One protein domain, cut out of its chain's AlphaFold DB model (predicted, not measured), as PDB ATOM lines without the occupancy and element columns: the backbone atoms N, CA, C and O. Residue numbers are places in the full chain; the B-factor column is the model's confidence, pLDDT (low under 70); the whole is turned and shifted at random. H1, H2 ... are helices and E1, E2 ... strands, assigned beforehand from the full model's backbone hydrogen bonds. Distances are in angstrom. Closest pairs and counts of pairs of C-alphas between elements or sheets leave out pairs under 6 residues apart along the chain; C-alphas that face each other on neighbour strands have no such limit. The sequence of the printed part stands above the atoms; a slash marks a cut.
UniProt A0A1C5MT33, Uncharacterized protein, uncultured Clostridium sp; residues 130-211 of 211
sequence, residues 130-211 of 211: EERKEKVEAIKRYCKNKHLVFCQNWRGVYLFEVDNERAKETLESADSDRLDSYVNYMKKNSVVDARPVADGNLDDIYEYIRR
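This is residues 130 to 211 of the 211 residues of an uncharacterized protein of uncultured Clostridium sp (UniProt A0A1C5MT33). A small antiparallel sheet of three strands forms the middle layer, with H1 and H4 over one face and H2 and H3 over the other, making three layers. The 82 printed residues hold four named helices and three named strands in the order H1 E1 E2 H2 H3 E3 H4, of mixed class. The sheet's order is E1 E2 E3. The whole is compact, with a radius of gyration of the C-alphas of 12.2 A and spans of 35 by 26 by 22 A.

H1, residues 130 to 145, begins at C-alpha 130 (123.135, 144.995, 136.806) and is 23.1 A long. E1 is residues 148 to 152 and E2 residues 157 to 162. H2 is residues 165 to 172, and H3, residues 176 to 188, is 18.7 A long. E3, residues 194 to 200, is 17.4 A long. H4, residues 202 to 210, ends at C-alpha 210 (137.170, 138.473, 146.838).

E1 and E2 form a hairpin, with N 149 and O 160 2.8 A apart. E2 and E3 are antiparallel, with N 159 and O 198 2.9 A apart. H1 is on the sheet along E1, at a height of 9.8 A. H4 is on the same face and touches H1 at a steep tilt of 47 degrees; C-alphas 135 and 206, their closest, are 6.3 A apart. H3 is on the opposite face, at a height of 9.2 A. H2 is close to H3 but not clearly touching; their closest C-alphas, 171 and 179, are 7.2 A apart. Every O i to N i+4 pair is within hydrogen-bond range in H2, H3 and H4, and 11 of 12 in H1.

The C-alphas farthest apart, of Glu 130 and Val 191, are 38.6 A apart. The printed part has no cut and its links are tight. The pLDDT is under 70 at residues 154 to 155, 167, 190 to 194 and 211.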
ATOM      1  N   GLU A 130     121.780 144.869 137.357       89.62
ATOM      2  CA  GLU A 130     123.135 144.995 136.806       89.62
ATOM      3  C   GLU A 130     124.192 144.561 137.826       89.62
ATOM      4  O   GLU A 130     124.972 143.658 137.533       89.62
ATOM      5  N   GLU A 131     124.135 145.071 139.058       86.44
ATOM      6  CA  GLU A 131     125.037 144.659 140.143       86.44
ATOM      7  C   GLU A 131     124.958 143.149 140.414       86.44
ATOM      8  O   GLU A 131     125.976 142.480 140.606       86.44
ATOM      9  N   ARG A 132     123.749 142.572 140.405       84.88
ATOM     10  CA  ARG A 132     123.569 141.119 140.545       84.88
ATOM     11  C   ARG A 132     124.211 140.353 139.391       84.88
ATOM     12  O   ARG A 132     124.855 139.335 139.642       84.88
ATOM     13  N   LYS A 133     124.057 140.816 138.147       86.94
ATOM     14  CA  LYS A 133     124.688 140.185 136.975       86.94
ATOM     15  C   LYS A 133     126.209 140.230 137.073       86.94
ATOM     16  O   LYS A 133     126.842 139.196 136.882       86.94
ATOM     17  N   GLU A 134     126.779 141.374 137.440       87.88
ATOM     18  CA  GLU A 134     128.226 141.526 137.617       87.88
ATOM     19  C   GLU A 134     128.777 140.569 138.680       87.88
ATOM     20  O   GLU A 134     129.772 139.881 138.440       87.88
ATOM     21  N   LYS A 135     128.095 140.457 139.830       84.44
ATOM     22  CA  LYS A 135     128.464 139.510 140.895       84.44
ATOM     23  C   LYS A 135     128.430 138.066 140.399       84.44
ATOM     24  O   LYS A 135     129.400 137.334 140.587       84.44
ATOM     25  N   VAL A 136     127.362 137.658 139.709       85.19
ATOM     26  CA  VAL A 136     127.245 136.305 139.137       85.19
ATOM     27  C   VAL A 136     128.346 136.034 138.109       85.19
ATOM     28  O   VAL A 136     128.944 134.960 138.114       85.19
ATOM     29  N   GLU A 137     128.651 136.987 137.230       86.69
ATOM     30  CA  GLU A 137     129.719 136.829 136.241       86.69
ATOM     31  C   GLU A 137     131.104 136.721 136.874       86.69
ATOM     32  O   GLU A 137     131.925 135.924 136.410       86.69
ATOM     33  N   ALA A 138     131.380 137.503 137.916       85.38
ATOM     34  CA  ALA A 138     132.627 137.419 138.665       85.38
ATOM     35  C   ALA A 138     132.776 136.047 139.339       85.38
ATOM     36  O   ALA A 138     133.831 135.419 139.226       85.38
ATOM     37  N   ILE A 139     131.698 135.538 139.946       84.38
ATOM     38  CA  ILE A 139     131.673 134.200 140.543       84.38
ATOM     39  C   ILE A 139     131.922 133.127 139.477       84.38
ATOM     40  O   ILE A 139     132.797 132.279 139.645       84.38
ATOM     41  N   LYS A 140     131.226 133.194 138.336       84.00
ATOM     42  CA  LYS A 140     131.434 132.261 137.216       84.00
ATOM     43  C   LYS A 140     132.865 132.309 136.679       84.00
ATOM     44  O   LYS A 140     133.421 131.264 136.360       84.00
ATOM     45  N   ARG A 141     133.475 133.496 136.577       84.25
ATOM     46  CA  ARG A 141     134.883 133.650 136.166       84.25
ATOM     47  C   ARG A 141     135.835 132.979 137.151       84.25
ATOM     48  O   ARG A 141     136.716 132.242 136.723       84.25
ATOM     49  N   TYR A 142     135.632 133.175 138.448       82.56
ATOM     50  CA  TYR A 142     136.430 132.510 139.474       82.56
ATOM     51  C   TYR A 142     136.288 130.983 139.420       82.56
ATOM     52  O   TYR A 142     137.288 130.268 139.454       82.56
ATOM     53  N   CYS A 143     135.063 130.489 139.226       81.75
ATOM     54  CA  CYS A 143     134.776 129.061 139.094       81.75
ATOM     55  C   CYS A 143     135.320 128.428 137.808       81.75
ATOM     56  O   CYS A 143     135.391 127.215 137.716       81.75
ATOM     57  N   LYS A 144     135.700 129.209 136.792       78.31
ATOM     58  CA  LYS A 144     136.413 128.664 135.625       78.31
ATOM     59  C   LYS A 144     137.891 128.416 135.911       78.31
ATOM     60  O   LYS A 144     138.484 127.537 135.297       78.31
ATOM     61  N   ASN A 145     138.479 129.199 136.814       74.00
ATOM     62  CA  ASN A 145     139.912 129.155 137.116       74.00
ATOM     63  C   ASN A 145     140.258 128.145 138.218       74.00
ATOM     64  O   ASN A 145     141.399 127.706 138.315       74.00
ATOM     65  N   LYS A 146     139.282 127.792 139.055       72.88
ATOM     66  CA  LYS A 146     139.354 126.714 140.049       72.88
ATOM     67  C   LYS A 146     138.363 125.635 139.621       72.88
ATOM     68  O   LYS A 146     137.381 125.998 139.002       72.88
ATOM     69  N   HIS A 147     138.575 124.352 139.900       73.12
ATOM     70  CA  HIS A 147     137.654 123.266 139.508       73.12
ATOM     71  C   HIS A 147     136.322 123.310 140.297       73.12
ATOM     72  O   HIS A 147     135.972 122.383 141.023       73.12
ATOM     73  N   LEU A 148     135.594 124.425 140.189       82.00
ATOM     74  CA  LEU A 148     134.398 124.749 140.949       82.00
ATOM     75  C   LEU A 148     133.185 124.889 140.022       82.00
ATOM     76  O   LEU A 148     133.294 125.325 138.875       82.00
ATOM     77  N   VAL A 149     132.008 124.577 140.548       81.12
ATOM     78  CA  VAL A 149     130.719 124.720 139.869       81.12
ATOM     79  C   VAL A 149     129.828 125.653 140.676       81.12
ATOM     80  O   VAL A 149     129.676 125.498 141.888       81.12
ATOM     81  N   PHE A 150     129.249 126.631 139.983       81.62
ATOM     82  CA  PHE A 150     128.314 127.600 140.542       81.62
ATOM     83  C   PHE A 150     126.877 127.181 140.244       81.62
ATOM     84  O   PHE A 150     126.481 127.155 139.076       81.62
ATOM     85  N   CYS A 151     126.087 126.943 141.291       78.69
ATOM     86  CA  CYS A 151     124.660 126.653 141.176       78.69
ATOM     87  C   CYS A 151     123.846 127.617 142.044       78.69
ATOM     88  O   CYS A 151     124.266 128.016 143.131       78.69
ATOM     89  N   GLN A 152     122.653 127.977 141.577       77.00
ATOM     90  CA  GLN A 152     121.743 128.867 142.290       77.00
ATOM     91  C   GLN A 152     120.338 128.271 142.310       77.00
ATOM     92  O   GLN A 152     119.837 127.838 141.274       77.00
ATOM     93  N   ASN A 153     119.688 128.298 143.474       74.12
ATOM     94  CA  ASN A 153     118.260 128.028 143.603       74.12
ATOM     95  C   ASN A 153     117.551 129.170 144.358       74.12
ATOM     96  O   ASN A 153     118.134 130.218 144.642       74.12
ATOM     97  N   TRP A 154     116.267 128.976 144.665       67.88
ATOM     98  CA  TRP A 154     115.453 129.943 145.408       67.88
ATOM     99  C   TRP A 154     115.838 130.083 146.895       67.88
ATOM    100  O   TRP A 154     115.505 131.094 147.505       67.88
ATOM    101  N   ARG A 155     116.520 129.088 147.481       69.25
ATOM    102  CA  ARG A 155     117.021 129.082 148.868       69.25
ATOM    103  C   ARG A 155     118.379 129.750 149.021       69.25
ATOM    104  O   ARG A 155     118.680 130.232 150.107       69.25
ATOM    105  N   GLY A 156     119.196 129.761 147.975       75.94
ATOM    106  CA  GLY A 156     120.531 130.323 148.055       75.94
ATOM    107  C   GLY A 156     121.408 129.998 146.859       75.94
ATOM    108  O   GLY A 156     120.981 129.470 145.829       75.94
ATOM    109  N   VAL A 157     122.668 130.363 147.017       81.44
ATOM    110  CA  VAL A 157     123.731 130.176 146.044       81.44
ATOM    111  C   VAL A 157     124.733 129.179 146.633       81.44
ATOM    112  O   VAL A 157     125.011 129.210 147.833       81.44
ATOM    113  N   TYR A 158     125.254 128.284 145.793       78.00
ATOM    114  CA  TYR A 158     126.148 127.198 146.192       78.00
ATOM    115  C   TYR A 158     127.369 127.128 145.272       78.00
ATOM    116  O   TYR A 158     127.250 127.208 144.045       78.00
ATOM    117  N   LEU A 159     128.540 126.937 145.879       81.69
ATOM    118  CA  LEU A 159     129.784 126.596 145.195       81.69
ATOM    119  C   LEU A 159     130.183 125.162 145.527       81.69
ATOM    120  O   LEU A 159     130.332 124.821 146.701       81.69
ATOM    121  N   PHE A 160     130.412 124.351 144.500       79.94
ATOM    122  CA  PHE A 160     130.875 122.972 144.643       79.94
ATOM    123  C   PHE A 160     132.264 122.807 144.049       79.94
ATOM    124  O   PHE A 160     132.488 123.232 142.923       79.94
ATOM    125  N   GLU A 161     133.175 122.163 144.765       81.56
ATOM    126  CA  GLU A 161     134.409 121.620 144.200       81.56
ATOM    127  C   GLU A 161     134.122 120.237 143.641       81.56
ATOM    128  O   GLU A 161     133.422 119.447 144.279       81.56
ATOM    129  N   VAL A 162     134.593 119.976 142.426       80.56
ATOM    130  CA  VAL A 162     134.229 118.773 141.681       80.56
ATOM    131  C   VAL A 162     135.480 118.069 141.182       80.56
ATOM    132  O   VAL A 162     136.279 118.660 140.459       80.56
ATOM    133  N   ASP A 163     135.592 116.781 141.507       73.62
ATOM    134  CA  ASP A 163     136.747 115.952 141.144       73.62
ATOM    135  C   ASP A 163     136.551 115.218 139.799       73.62
ATOM    136  O   ASP A 163     137.503 114.697 139.221       73.62
ATOM    137  N   ASN A 164     135.315 115.169 139.278       75.69
ATOM    138  CA  ASN A 164     134.940 114.379 138.100       75.69
ATOM    139  C   ASN A 164     134.053 115.161 137.107       75.69
ATOM    140  O   ASN A 164     133.049 115.759 137.495       75.69
ATOM    141  N   GLU A 165     134.350 115.091 135.804       73.88
ATOM    142  CA  GLU A 165     133.569 115.764 134.746       73.88
ATOM    143  C   GLU A 165     132.089 115.348 134.732       73.88
ATOM    144  O   GLU A 165     131.215 116.186 134.519       73.88
ATOM    145  N   ARG A 166     131.774 114.088 135.068       73.00
ATOM    146  CA  ARG A 166     130.374 113.627 135.173       73.00
ATOM    147  C   ARG A 166     129.606 114.305 136.305       73.00
ATOM    148  O   ARG A 166     128.416 114.588 136.169       73.00
ATOM    149  N   ALA A 167     130.274 114.567 137.427       69.75
ATOM    150  CA  ALA A 167     129.663 115.255 138.558       69.75
ATOM    151  C   ALA A 167     129.402 116.734 138.224       69.75
ATOM    152  O   ALA A 167     128.386 117.287 138.644       69.75
ATOM    153  N   LYS A 168     130.247 117.341 137.382       75.25
ATOM    154  CA  LYS A 168     130.054 118.703 136.877       75.25
ATOM    155  C   LYS A 168     128.810 118.817 135.993       75.25
ATOM    156  O   LYS A 168     127.951 119.646 136.276       75.25
ATOM    157  N   GLU A 169     128.666 117.950 134.991       74.44
ATOM    158  CA  GLU A 169     127.483 117.934 134.111       74.44
ATOM    159  C   GLU A 169     126.183 117.680 134.889       74.44
ATOM    160  O   GLU A 169     125.144 118.285 134.613       74.44
ATOM    161  N   THR A 170     126.245 116.815 135.904       76.88
ATOM    162  CA  THR A 170     125.091 116.497 136.757       76.88
ATOM    163  C   THR A 170     124.665 117.697 137.605       76.88
ATOM    164  O   THR A 170     123.472 117.928 137.769       76.88
ATOM    165  N   LEU A 171     125.616 118.482 138.126       76.31
ATOM    166  CA  LEU A 171     125.324 119.677 138.923       76.31
ATOM    167  C   LEU A 171     124.850 120.863 138.073       76.31
ATOM    168  O   LEU A 171     123.976 121.606 138.516       76.31
ATOM    169  N   GLU A 172     125.382 121.029 136.860       75.62
ATOM    170  CA  GLU A 172     124.978 122.103 135.938       75.62
ATOM    171  C   GLU A 172     123.571 121.886 135.353       75.62
ATOM    172  O   GLU A 172     122.865 122.853 135.073       75.62
ATOM    173  N   SER A 173     123.151 120.627 135.193       76.81
ATOM    174  CA  SER A 173     121.824 120.244 134.678       76.81
ATOM    175  C   SER A 173     120.770 120.002 135.769       76.81
ATOM    176  O   SER A 173     119.639 119.612 135.471       76.81
ATOM    177  N   ALA A 174     121.123 120.205 137.040       73.62
ATOM    178  CA  ALA A 174     120.241 119.925 138.160       73.62
ATOM    179  C   ALA A 174     119.182 121.021 138.357       73.62
ATOM    180  O   ALA A 174     119.503 122.189 138.571       73.62
ATOM    181  N   ASP A 175     117.913 120.614 138.394       73.81
ATOM    182  CA  ASP A 175     116.815 121.473 138.843       73.81
ATOM    183  C   ASP A 175     116.922 121.791 140.346       73.81
ATOM    184  O   ASP A 175     117.592 121.087 141.112       73.81
ATOM    185  N   SER A 176     116.197 122.821 140.802       74.00
ATOM    186  CA  SER A 176     116.251 123.325 142.186       74.00
ATOM    187  C   SER A 176     116.043 122.253 143.260       74.00
ATOM    188  O   SER A 176     116.732 122.272 144.280       74.00
ATOM    189  N   ASP A 177     115.132 121.307 143.025       73.94
ATOM    190  CA  ASP A 177     114.775 120.259 143.993       73.94
ATOM    191  C   ASP A 177     115.834 119.145 144.053       73.94
ATOM    192  O   ASP A 177     116.085 118.534 145.100       73.94
ATOM    193  N   ARG A 178     116.504 118.897 142.920       76.44
ATOM    194  CA  ARG A 178     117.621 117.951 142.833       76.44
ATOM    195  C   ARG A 178     118.869 118.533 143.484       76.44
ATOM    196  O   ARG A 178     119.539 117.808 144.213       76.44
ATOM    197  N   LEU A 179     119.125 119.832 143.309       77.19
ATOM    198  CA  LEU A 179     120.220 120.544 143.977       77.19
ATOM    199  C   LEU A 179     120.138 120.423 145.502       77.19
ATOM    200  O   LEU A 179     121.122 120.044 146.129       77.19
ATOM    201  N   ASP A 180     118.966 120.652 146.097       75.12
ATOM    202  CA  ASP A 180     118.780 120.496 147.548       75.12
ATOM    203  C   ASP A 180     119.054 119.058 148.014       75.12
ATOM    204  O   ASP A 180     119.677 118.823 149.054       75.12
ATOM    205  N   SER A 181     118.604 118.079 147.227       77.50
ATOM    206  CA  SER A 181     118.838 116.661 147.504       77.50
ATOM    207  C   SER A 181     120.329 116.314 147.436       77.50
ATOM    208  O   SER A 181     120.830 115.592 148.301       77.50
ATOM    209  N   TYR A 182     121.057 116.874 146.466       78.31
ATOM    210  CA  TYR A 182     122.503 116.710 146.329       78.31
ATOM    211  C   TYR A 182     123.270 117.374 147.470       78.31
ATOM    212  O   TYR A 182     124.134 116.730 148.061       78.31
ATOM    213  N   VAL A 183     122.911 118.600 147.859       77.06
ATOM    214  CA  VAL A 183     123.519 119.289 149.010       77.06
ATOM    215  C   VAL A 183     123.341 118.469 150.289       77.06
ATOM    216  O   VAL A 183     124.303 118.253 151.025       77.06
ATOM    217  N   ASN A 184     122.134 117.957 150.544       79.00
ATOM    218  CA  ASN A 184     121.860 117.131 151.720       79.00
ATOM    219  C   ASN A 184     122.638 115.808 151.697       79.00
ATOM    220  O   ASN A 184     123.148 115.373 152.732       79.00
ATOM    221  N   TYR A 185     122.757 115.178 150.528       78.25
ATOM    222  CA  TYR A 185     123.544 113.960 150.359       78.25
ATOM    223  C   TYR A 185     125.039 114.206 150.605       78.25
ATOM    224  O   TYR A 185     125.672 113.432 151.324       78.25
ATOM    225  N   MET A 186     125.583 115.304 150.072       79.50
ATOM    226  CA  MET A 186     126.986 115.694 150.243       79.50
ATOM    227  C   MET A 186     127.315 116.083 151.687       79.50
ATOM    228  O   MET A 186     128.392 115.762 152.171       79.50
ATOM    229  N   LYS A 187     126.388 116.731 152.408       76.19
ATOM    230  CA  LYS A 187     126.569 117.057 153.836       76.19
ATOM    231  C   LYS A 187     126.518 115.815 154.738       76.19
ATOM    232  O   LYS A 187     127.096 115.831 155.821       76.19
ATOM    233  N   LYS A 188     125.821 114.749 154.323       79.94
ATOM    234  CA  LYS A 188     125.613 113.532 155.132       79.94
ATOM    235  C   LYS A 188     126.680 112.453 154.918       79.94
ATOM    236  O   LYS A 188     126.874 111.627 155.808       79.94
ATOM    237  N   ASN A 189     127.350 112.438 153.768       74.12
ATOM    238  CA  ASN A 189     128.312 111.399 153.401       74.12
ATOM    239  C   ASN A 189     129.728 111.969 153.256       74.12
ATOM    240  O   ASN A 189     129.921 113.017 152.654       74.12
ATOM    241  N   SER A 190     130.733 111.253 153.767       62.50
ATOM    242  CA  SER A 190     132.134 111.711 153.766       62.50
ATOM    243  C   SER A 190     132.885 111.448 152.452       62.50
ATOM    244  O   SER A 190     133.937 112.041 152.215       62.50
ATOM    245  N   VAL A 191     132.375 110.544 151.610       61.72
ATOM    246  CA  VAL A 191     132.966 110.172 150.315       61.72
ATOM    247  C   VAL A 191     131.986 110.574 149.223       61.72
ATOM    248  O   VAL A 191     130.924 109.968 149.095       61.72
ATOM    249  N   VAL A 192     132.318 111.634 148.488       68.88
ATOM    250  CA  VAL A 192     131.448 112.213 147.461       68.88
ATOM    251  C   VAL A 192     132.308 112.827 146.361       68.88
ATOM    252  O   VAL A 192     133.316 113.456 146.674       68.88
ATOM    253  N   ASP A 193     131.880 112.670 145.107       67.19
ATOM    254  CA  ASP A 193     132.581 113.157 143.902       67.19
ATOM    255  C   ASP A 193     132.520 114.690 143.722       67.19
ATOM    256  O   ASP A 193     133.115 115.249 142.797       67.19
ATOM    257  N   ALA A 194     131.765 115.373 144.588       69.69
ATOM    258  CA  ALA A 194     131.707 116.823 144.678       69.69
ATOM    259  C   ALA A 194     131.442 117.261 146.125       69.69
ATOM    260  O   ALA A 194     130.691 116.605 146.855       69.69
ATOM    261  N   ARG A 195     132.049 118.376 146.542       75.94
ATOM    262  CA  ARG A 195     131.957 118.906 147.910       75.94
ATOM    263  C   ARG A 195     131.488 120.360 147.917       75.94
ATOM    264  O   ARG A 195     132.013 121.157 147.143       75.94
ATOM    265  N   PRO A 196     130.539 120.743 148.790       75.19
ATOM    266  CA  PRO A 196     130.163 122.140 148.956       75.19
ATOM    267  C   PRO A 196     131.310 122.909 149.626       75.19
ATOM    268  O   PRO A 196     131.755 122.548 150.714       75.19
ATOM    269  N   VAL A 197     131.780 123.965 148.966       78.19
ATOM    270  CA  VAL A 197     132.862 124.843 149.439       78.19
ATOM    271  C   VAL A 197     132.298 126.062 150.157       78.19
ATOM    272  O   VAL A 197     132.835 126.489 151.176       78.19
ATOM    273  N   ALA A 198     131.207 126.615 149.628       76.88
ATOM    274  CA  ALA A 198     130.502 127.741 150.220       76.88
ATOM    275  C   ALA A 198     129.008 127.668 149.887       76.88
ATOM    276  O   ALA A 198     128.629 127.380 148.748       76.88
ATOM    277  N   ASP A 199     128.172 127.957 150.881       79.31
ATOM    278  CA  ASP A 199     126.729 128.125 150.763       79.31
ATOM    279  C   ASP A 199     126.291 129.432 151.434       79.31
ATOM    280  O   ASP A 199     126.765 129.774 152.514       79.31
ATOM    281  N   GLY A 200     125.406 130.189 150.784       79.00
ATOM    282  CA  GLY A 200     124.950 131.474 151.314       79.00
ATOM    283  C   GLY A 200     124.181 132.312 150.302       79.00
ATOM    284  O   GLY A 200     123.711 131.812 149.274       79.00
ATOM    285  N   ASN A 201     124.051 133.605 150.585       80.81
ATOM    286  CA  ASN A 201     123.502 134.553 149.625       80.81
ATOM    287  C   ASN A 201     124.547 134.920 148.563       80.81
ATOM    288  O   ASN A 201     125.747 134.691 148.721       80.81
ATOM    289  N   LEU A 202     124.087 135.526 147.465       79.62
ATOM    290  CA  LEU A 202     124.966 135.966 146.376       79.62
ATOM    291  C   LEU A 202     126.094 136.885 146.876       79.62
ATOM    292  O   LEU A 202     127.214 136.796 146.379       79.62
ATOM    293  N   ASP A 203     125.800 137.736 147.860       80.56
ATOM    294  CA  ASP A 203     126.773 138.654 148.453       80.56
ATOM    295  C   ASP A 203     127.828 137.919 149.289       80.56
ATOM    296  O   ASP A 203     129.014 138.189 149.124       80.56
ATOM    297  N   ASP A 204     127.423 136.925 150.086       81.69
ATOM    298  CA  ASP A 204     128.337 136.126 150.915       81.69
ATOM    299  C   ASP A 204     129.348 135.363 150.045       81.69
ATOM    300  O   ASP A 204     130.550 135.333 150.321       81.69
ATOM    301  N   ILE A 205     128.871 134.784 148.941       80.44
ATOM    302  CA  ILE A 205     129.719 134.054 147.993       80.44
ATOM    303  C   ILE A 205     130.597 135.006 147.180       80.44
ATOM    304  O   ILE A 205     131.752 134.689 146.888       80.44
ATOM    305  N   TYR A 206     130.092 136.190 146.837       80.00
ATOM    306  CA  TYR A 206     130.897 137.208 146.175       80.00
ATOM    307  C   TYR A 206     132.030 137.725 147.078       80.00
ATOM    308  O   TYR A 206     133.155 137.901 146.607       80.00
ATOM    309  N   GLU A 207     131.780 137.914 148.377       81.88
ATOM    310  CA  GLU A 207     132.822 138.256 149.351       81.88
ATOM    311  C   GLU A 207     133.838 137.129 149.541       81.88
ATOM    312  O   GLU A 207     135.039 137.398 149.586       81.88
ATOM    313  N   TYR A 208     133.382 135.874 149.598       78.62
ATOM    314  CA  TYR A 208     134.257 134.704 149.693       78.62
ATOM    315  C   TYR A 208     135.264 134.638 148.535       78.62
ATOM    316  O   TYR A 208     136.429 134.323 148.747       78.62
ATOM    317  N   ILE A 209     134.835 134.985 147.320       78.75
ATOM    318  CA  ILE A 209     135.684 134.982 146.119       78.75
ATOM    319  C   ILE A 209     136.651 136.173 146.066       78.75
ATOM    320  O   ILE A 209     137.679 136.104 145.389       78.75
ATOM    321  N   ARG A 210     136.324 137.274 146.751       70.81
ATOM    322  CA  ARG A 210     137.170 138.473 146.838       70.81
ATOM    323  C   ARG A 210     138.288 138.371 147.878       70.81
ATOM    324  O   ARG A 210     139.211 139.181 147.803       70.81
ATOM    325  N   ARG A 211     138.176 137.457 148.843       63.09
ATOM    326  CA  ARG A 211     139.211 137.167 149.847       63.09
ATOM    327  C   ARG A 211     140.308 136.278 149.273       63.09
ATOM    328  O   ARG A 211     141.467 136.503 149.678       63.09
TER     329      ARG A 211